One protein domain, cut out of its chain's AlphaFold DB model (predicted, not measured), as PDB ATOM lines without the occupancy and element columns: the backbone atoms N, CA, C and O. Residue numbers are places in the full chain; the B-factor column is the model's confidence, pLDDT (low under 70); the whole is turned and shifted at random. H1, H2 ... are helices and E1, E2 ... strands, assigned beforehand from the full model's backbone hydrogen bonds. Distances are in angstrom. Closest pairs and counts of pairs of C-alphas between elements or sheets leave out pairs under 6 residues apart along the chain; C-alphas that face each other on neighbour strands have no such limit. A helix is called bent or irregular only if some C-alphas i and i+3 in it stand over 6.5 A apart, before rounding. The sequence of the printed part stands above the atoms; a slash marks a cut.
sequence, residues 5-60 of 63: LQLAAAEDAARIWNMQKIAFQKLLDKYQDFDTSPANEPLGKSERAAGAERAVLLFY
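What this domain is: This is residues 5 to 60 of the 63 residues of an uncharacterized protein of Hungatella hathewayi WAL-18680 (UniProt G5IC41). One long kinked helix, H1, makes the longest axis; the chain folds back along it through residues 32 to 42, and the short helix H2 packs on residues 10 to 17 of H1. At the end where H1 begins, the two short strands E1 and E2 lie side by side as a small antiparallel pair that runs across the line of H1. The printed part has 56 residues, with two named helices and two named strands in the order E1, H1, H2, E2, and the class is mostly helix. The whole is compact, with a radius of gyration of the C-alphas of 11.6 A and spans of 32 by 24 by 14 A.

Where its parts are: E1 is residues 5 to 7 and begins at C-alpha 5, at (227.066, 229.300, 208.748). H1 is residues 10 to 31, 29.8 A from first to last C-alpha, from (237.912, 217.688, 206.547) to (228.491, 222.734, 178.712). It has a kink of 49 degrees near residue 24 and is irregular, with C-alphas 23 and 26 standing 7.4 A apart. H2 is residues 43 to 51, 12.6 A long. E2 is residues 56 to 59, 9.3 A long, and ends at C-alpha 59, at (223.281, 223.104, 208.154).

How they stand to each other: E1 and E2 are antiparallel neighbours, with 128 degrees between their directions. The C-alphas of Leu 7 and Val 56 face each other at 5.0 A. N 57 and O 6 are within hydrogen-bond range at 3.1 A, as are N 6 and O 57 at 3.4 A. The closest C-alphas of H1 and E2, those of Ile 16 and Leu 57, are 7.7 A apart. H1 touches H2 with residues 10 to 17 alone. The closest C-alphas of these helices, those of Ala 13 and Glu 47, are 4.9 A apart. The two helices run opposite ways at a steep tilt of 53 degrees. E1 and H2 are only just apart, with their closest C-alphas at 8.1 A. In H2 every O i to N i+4 pair is within hydrogen-bond range; in H1 14 of 18 are.

The domain as a whole: The two C-alphas farthest apart, those of Gln 32 and Tyr 60, are 32.1 A apart, while those of Leu 5 and Tyr 60, the first and last printed, are 9.8 A apart. The printed part has no cut. The link from H1 to H2, with 11 residues, is long; those from E1 to H1 and from H2 to E2 are tight. The mean pLDDT of the printed part is 80.3. It is under 70 for residues 47 to 60, of which 47 to 51 belong to H2 and 56 to 59 are E2.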
ATOM      1  N   LEU A   5     225.906 229.612 209.571       79.44
ATOM      2  CA  LEU A   5     227.066 229.300 208.748       79.44
ATOM      3  C   LEU A   5     228.118 228.671 209.651       79.44
ATOM      4  O   LEU A   5     228.495 229.260 210.665       79.44
ATOM      5  N   GLN A   6     228.594 227.494 209.271       80.88
ATOM      6  CA  GLN A   6     229.688 226.827 209.964       80.88
ATOM      7  C   GLN A   6     230.846 226.627 208.996       80.88
ATOM      8  O   GLN A   6     230.642 226.325 207.816       80.88
ATOM      9  N   LEU A   7     232.057 226.821 209.513       82.12
ATOM     10  CA  LEU A   7     233.271 226.388 208.837       82.12
ATOM     11  C   LEU A   7     233.206 224.872 208.689       82.12
ATOM     12  O   LEU A   7     232.956 224.166 209.665       82.12
ATOM     13  N   ALA A   8     233.399 224.401 207.466       81.25
ATOM     14  CA  ALA A   8     233.484 222.985 207.188       81.25
ATOM     15  C   ALA A   8     234.840 222.442 207.638       81.25
ATOM     16  O   ALA A   8     235.856 223.132 207.541       81.25
ATOM     17  N   ALA A   9     234.839 221.196 208.091       83.94
ATOM     18  CA  ALA A   9     236.042 220.461 208.447       83.94
ATOM     19  C   ALA A   9     236.365 219.389 207.392       83.94
ATOM     20  O   ALA A   9     235.609 219.178 206.442       83.94
ATOM     21  N   ALA A  10     237.502 218.703 207.521       84.38
ATOM     22  CA  ALA A  10     237.912 217.688 206.547       84.38
ATOM     23  C   ALA A  10     236.865 216.566 206.394       84.38
ATOM     24  O   ALA A  10     236.665 216.043 205.298       84.38
ATOM     25  N   GLU A  11     236.137 216.248 207.465       84.94
ATOM     26  CA  GLU A  11     235.081 215.234 207.497       84.94
ATOM     27  C   GLU A  11     233.871 215.625 206.630       84.94
ATOM     28  O   GLU A  11     233.163 214.765 206.103       84.94
ATOM     29  N   ASP A  12     233.659 216.925 206.419       85.50
ATOM     30  CA  ASP A  12     232.577 217.466 205.599       85.50
ATOM     31  C   ASP A  12     232.868 217.405 204.096       85.50
ATOM     32  O   ASP A  12     231.964 217.594 203.272       85.50
ATOM     33  N   ALA A  13     234.116 217.133 203.707       85.94
ATOM     34  CA  ALA A  13     234.564 217.180 202.320       85.94
ATOM     35  C   ALA A  13     233.735 216.276 201.401       85.94
ATOM     36  O   ALA A  13     233.326 216.706 200.323       85.94
ATOM     37  N   ALA A  14     233.418 215.056 201.846       87.75
ATOM     38  CA  ALA A  14     232.589 214.120 201.086       87.75
ATOM     39  C   ALA A  14     231.164 214.645 200.872       87.75
ATOM     40  O   ALA A  14     230.591 214.503 199.788       87.75
ATOM     41  N   ARG A  15     230.599 215.303 201.891       88.38
ATOM     42  CA  ARG A  15     229.268 215.907 201.814       88.38
ATOM     43  C   ARG A  15     229.263 217.088 200.849       88.38
ATOM     44  O   ARG A  15     228.396 217.150 199.982       88.38
ATOM     45  N   ILE A  16     230.240 217.988 200.961       87.81
ATOM     46  CA  ILE A  16     230.393 219.154 200.077       87.81
ATOM     47  C   ILE A  16     230.587 218.714 198.631       87.81
ATOM     48  O   ILE A  16     229.893 219.211 197.745       87.81
ATOM     49  N   TRP A  17     231.480 217.754 198.406       88.69
ATOM     50  CA  TRP A  17     231.750 217.193 197.090       88.69
ATOM     51  C   TRP A  17     230.473 216.656 196.440       88.69
ATOM     52  O   TRP A  17     230.153 217.013 195.307       88.69
ATOM     53  N   ASN A  18     229.677 215.878 197.178       91.25
ATOM     54  CA  ASN A  18     228.424 215.342 196.655       91.25
ATOM     55  C   ASN A  18     227.394 216.447 196.351       91.25
ATOM     56  O   ASN A  18     226.742 216.421 195.308       91.25
ATOM     57  N   MET A  19     227.272 217.461 197.216       90.31
ATOM     58  CA  MET A  19     226.394 218.606 196.940       90.31
ATOM     59  C   MET A  19     226.819 219.360 195.675       90.31
ATOM     60  O   MET A  19     225.963 219.738 194.878       90.31
ATOM     61  N   GLN A  20     228.125 219.554 195.466       89.69
ATOM     62  CA  GLN A  20     228.660 220.192 194.263       89.69
ATOM     63  C   GLN A  20     228.380 219.356 193.012       89.69
ATOM     64  O   GLN A  20     227.909 219.909 192.020       89.69
ATOM     65  N   LYS A  21     228.572 218.029 193.061       92.06
ATOM     66  CA  LYS A  21     228.169 217.124 191.971       92.06
ATOM     67  C   LYS A  21     226.703 217.348 191.615       92.06
ATOM     68  O   LYS A  21     226.406 217.705 190.484       92.06
ATOM     69  N   ILE A  22     225.799 217.237 192.586       92.62
ATOM     70  CA  ILE A  22     224.353 217.350 192.354       92.62
ATOM     71  C   ILE A  22     223.972 218.736 191.806       92.62
ATOM     72  O   ILE A  22     223.224 218.825 190.833       92.62
ATOM     73  N   ALA A  23     224.492 219.816 192.393       91.50
ATOM     74  CA  ALA A  23     224.146 221.182 192.003       91.50
ATOM     75  C   ALA A  23     224.650 221.550 190.598       91.50
ATOM     76  O   ALA A  23     223.959 222.256 189.860       91.50
ATOM     77  N   PHE A  24     225.837 221.068 190.217       92.56
ATOM     78  CA  PHE A  24     226.498 221.451 188.969       92.56
ATOM     79  C   PHE A  24     226.398 220.392 187.859       92.56
ATOM     80  O   PHE A  24     226.738 220.711 186.721       92.56
ATOM     81  N   GLN A  25     225.878 219.182 188.117       93.88
ATOM     82  CA  GLN A  25     225.802 218.107 187.113       93.88
ATOM     83  C   GLN A  25     225.060 218.552 185.852       93.88
ATOM     84  O   GLN A  25     225.565 218.400 184.749       93.88
ATOM     85  N   LYS A  26     223.903 219.206 186.007       94.88
ATOM     86  CA  LYS A  26     223.114 219.689 184.862       94.88
ATOM     87  C   LYS A  26     223.877 220.704 184.000       94.88
ATOM     88  O   LYS A  26     223.649 220.788 182.794       94.88
ATOM     89  N   LEU A  27     224.748 221.507 184.616       94.62
ATOM     90  CA  LEU A  27     225.600 222.455 183.899       94.62
ATOM     91  C   LEU A  27     226.748 221.722 183.203       94.62
ATOM     92  O   LEU A  27     227.015 222.004 182.039       94.62
ATOM     93  N   LEU A  28     227.363 220.747 183.874       94.44
ATOM     94  CA  LEU A  28     228.385 219.892 183.280       94.44
ATOM     95  C   LEU A  28     227.849 219.145 182.054       94.44
ATOM     96  O   LEU A  28     228.485 219.174 181.011       94.44
ATOM     97  N   ASP A  29     226.651 218.567 182.129       95.25
ATOM     98  CA  ASP A  29     226.040 217.848 181.005       95.25
ATOM     99  C   ASP A  29     225.794 218.770 179.800       95.25
ATOM    100  O   ASP A  29     225.952 218.372 178.645       95.25
ATOM    101  N   LYS A  30     225.413 220.027 180.067       96.62
ATOM    102  CA  LYS A  30     225.097 221.012 179.027       96.62
ATOM    103  C   LYS A  30     226.344 221.592 178.368       96.62
ATOM    104  O   LYS A  30     226.362 221.763 177.152       96.62
ATOM    105  N   TYR A  31     227.327 221.979 179.173       96.44
ATOM    106  CA  TYR A  31     228.491 222.734 178.712       96.44
ATOM    107  C   TYR A  31     229.718 221.853 178.488       96.44
ATOM    108  O   TYR A  31     230.648 222.296 177.826       96.44
ATOM    109  N   GLN A  32     229.706 220.619 179.003       93.38
ATOM    110  CA  GLN A  32     230.797 219.645 178.909       93.38
ATOM    111  C   GLN A  32     232.144 220.215 179.369       93.38
ATOM    112  O   GLN A  32     233.204 219.838 178.878       93.38
ATOM    113  N   ASP A  33     232.099 221.140 180.329       93.25
ATOM    114  CA  ASP A  33     233.287 221.752 180.911       93.25
ATOM    115  C   ASP A  33     233.899 220.818 181.958       93.25
ATOM    116  O   ASP A  33     233.674 220.939 183.163       93.25
ATOM    117  N   PHE A  34     234.647 219.835 181.476       91.38
ATOM    118  CA  PHE A  34     235.324 218.863 182.325       91.38
ATOM    119  C   PHE A  34     236.555 219.443 183.034       91.38
ATOM    120  O   PHE A  34     237.001 218.856 184.020       91.38
ATOM    121  N   ASP A  35     237.081 220.582 182.584       89.81
ATOM    122  CA  ASP A  35     238.301 221.161 183.145       89.81
ATOM    123  C   ASP A  35     238.018 221.999 184.395       89.81
ATOM    124  O   ASP A  35     238.779 221.926 185.365       89.81
ATOM    125  N   THR A  36     236.931 222.785 184.400       88.62
ATOM    126  CA  THR A  36     236.675 223.746 185.490       88.62
ATOM    127  C   THR A  36     235.404 223.499 186.293       88.62
ATOM    128  O   THR A  36     235.235 224.088 187.362       88.62
ATOM    129  N   SER A  37     234.524 222.599 185.846       89.81
ATOM    130  CA  SER A  37     233.269 222.343 186.554       89.81
ATOM    131  C   SER A  37     233.490 221.725 187.943       89.81
ATOM    132  O   SER A  37     234.118 220.665 188.046       89.81
ATOM    133  N   PRO A  38     232.860 222.275 189.003       89.06
ATOM    134  CA  PRO A  38     232.838 221.654 190.330       89.06
ATOM    135  C   PRO A  38     232.273 220.230 190.303       89.06
ATOM    136  O   PRO A  38     232.715 219.356 191.044       89.06
ATOM    137  N   ALA A  39     231.325 219.961 189.396       90.81
ATOM    138  CA  ALA A  39     230.767 218.629 189.221       90.81
ATOM    139  C   ALA A  39     231.743 217.636 188.571       90.81
ATOM    140  O   ALA A  39     231.426 216.454 188.510       90.81
ATOM    141  N   ASN A  40     232.928 218.048 188.116       91.62
ATOM    142  CA  ASN A  40     233.967 217.132 187.640       91.62
ATOM    143  C   ASN A  40     235.186 217.045 188.574       91.62
ATOM    144  O   ASN A  40     236.107 216.275 188.315       91.62
ATOM    145  N   GLU A  41     235.187 217.764 189.698       87.50
ATOM    146  CA  GLU A  41     236.324 217.738 190.615       87.50
ATOM    147  C   GLU A  41     236.443 216.398 191.372       87.50
ATOM    148  O   GLU A  41     235.428 215.783 191.733       87.50
ATOM    149  N   PRO A  42     237.675 215.919 191.637       87.38
ATOM    150  CA  PRO A  42     237.909 214.757 192.485       87.38
ATOM    151  C   PRO A  42     237.750 215.116 193.968       87.38
ATOM    152  O   PRO A  42     238.108 216.216 194.392       87.38
ATOM    153  N   LEU A  43     237.305 214.151 194.779       82.44
ATOM    154  CA  LEU A  43     237.063 214.333 196.217       82.44
ATOM    155  C   LEU A  43     238.269 214.927 196.971       82.44
ATOM    156  O   LEU A  43     238.101 215.818 197.800       82.44
ATOM    157  N   GLY A  44     239.493 214.517 196.621       79.19
ATOM    158  CA  GLY A  44     240.713 215.017 197.266       79.19
ATOM    159  C   GLY A  44     240.963 216.523 197.098       79.19
ATOM    160  O   GLY A  44     241.723 217.118 197.863       79.19
ATOM    161  N   LYS A  45     240.318 217.176 196.122       77.44
ATOM    162  CA  LYS A  45     240.342 218.640 195.992       77.44
ATOM    163  C   LYS A  45     239.409 219.299 197.013       77.44
ATOM    164  O   LYS A  45     239.789 220.302 197.615       77.44
ATOM    165  N   SER A  46     238.251 218.692 197.276       73.44
ATOM    166  CA  SER A  46     237.305 219.131 198.308       73.44
ATOM    167  C   SER A  46     237.858 218.936 199.725       73.44
ATOM    168  O   SER A  46     237.652 219.804 200.565       73.44
ATOM    169  N   GLU A  47     238.630 217.874 199.984       69.00
ATOM    170  CA  GLU A  47     239.314 217.654 201.276       69.00
ATOM    171  C   GLU A  47     240.321 218.767 201.590       69.00
ATOM    172  O   GLU A  47     240.352 219.304 202.697       69.00
ATOM    173  N   ARG A  48     241.102 219.186 200.588       68.88
ATOM    174  CA  ARG A  48     242.038 220.313 200.725       68.88
ATOM    175  C   ARG A  48     241.317 221.643 200.932       68.88
ATOM    176  O   ARG A  48     241.789 222.461 201.711       68.88
ATOM    177  N   ALA A  49     240.195 221.859 200.245       67.38
ATOM    178  CA  ALA A  49     239.399 223.078 200.380       67.38
ATOM    179  C   ALA A  49     238.692 223.168 201.744       67.38
ATOM    180  O   ALA A  49     238.616 224.251 202.319       67.38
ATOM    181  N   ALA A  50     238.221 222.039 202.279       61.41
ATOM    182  CA  ALA A  50     237.627 221.967 203.609       61.41
ATOM    183  C   ALA A  50     238.674 222.161 204.722       61.41
ATOM    184  O   ALA A  50     238.393 222.806 205.722       61.41
ATOM    185  N   GLY A  51     239.913 221.698 204.516       54.06
ATOM    186  CA  GLY A  51     241.035 221.981 205.420       54.06
ATOM    187  C   GLY A  51     241.599 223.408 205.329       54.06
ATOM    188  O   GLY A  51     242.324 223.830 206.227       54.06
ATOM    189  N   ALA A  52     241.281 224.159 204.270       49.25
ATOM    190  CA  ALA A  52     241.815 225.495 204.001       49.25
ATOM    191  C   ALA A  52     240.715 226.569 204.065       49.25
ATOM    192  O   ALA A  52     240.274 227.063 203.034       49.25
ATOM    193  N   GLU A  53     240.276 226.920 205.279       48.53
ATOM    194  CA  GLU A  53     239.538 228.146 205.673       48.53
ATOM    195  C   GLU A  53     238.298 228.599 204.854       48.53
ATOM    196  O   GLU A  53     237.720 229.642 205.166       48.53
ATOM    197  N   ARG A  54     237.849 227.893 203.805       48.28
ATOM    198  CA  ARG A  54     236.932 228.464 202.792       48.28
ATOM    199  C   ARG A  54     235.791 227.570 202.322       48.28
ATOM    200  O   ARG A  54     235.221 227.816 201.260       48.28
ATOM    201  N   ALA A  55     235.383 226.597 203.121       55.06
ATOM    202  CA  ALA A  55     234.130 225.894 202.887       55.06
ATOM    203  C   ALA A  55     233.122 226.245 203.984       55.06
ATOM    204  O   ALA A  55     233.397 226.089 205.170       55.06
ATOM    205  N   VAL A  56     231.963 226.760 203.576       54.84
ATOM    206  CA  VAL A  56     230.858 227.085 204.479       54.84
ATOM    207  C   VAL A  56     229.716 226.128 204.185       54.84
ATOM    208  O   VAL A  56     229.211 226.093 203.061       54.84
ATOM    209  N   LEU A  57     229.317 225.350 205.187       58.34
ATOM    210  CA  LEU A  57     228.140 224.499 205.099       58.34
ATOM    211  C   LEU A  57     226.935 225.189 205.733       58.34
ATOM    212  O   LEU A  57     226.997 225.716 206.843       58.34
ATOM    213  N   LEU A  58     225.826 225.163 204.995       54.75
ATOM    214  CA  LEU A  58     224.506 225.519 205.491       54.75
ATOM    215  C   LEU A  58     223.888 224.269 206.112       54.75
ATOM    216  O   LEU A  58     223.324 223.430 205.409       54.75
ATOM    217  N   PHE A  59     224.011 224.131 207.426       48.84
ATOM    218  CA  PHE A  59     223.281 223.104 208.154       48.84
ATOM    219  C   PHE A  59     221.909 223.651 208.558       48.84
ATOM    220  O   PHE A  59     221.799 224.678 209.228       48.84
ATOM    221  N   TYR A  60     220.851 222.955 208.143       45.38
ATOM    222  CA  TYR A  60     219.530 223.105 208.740       45.38
ATOM    223  C   TYR A  60     219.487 222.207 209.977       45.38
ATOM    224  O   TYR A  60     219.527 220.985 209.841       45.38
TER     225      TYR A  60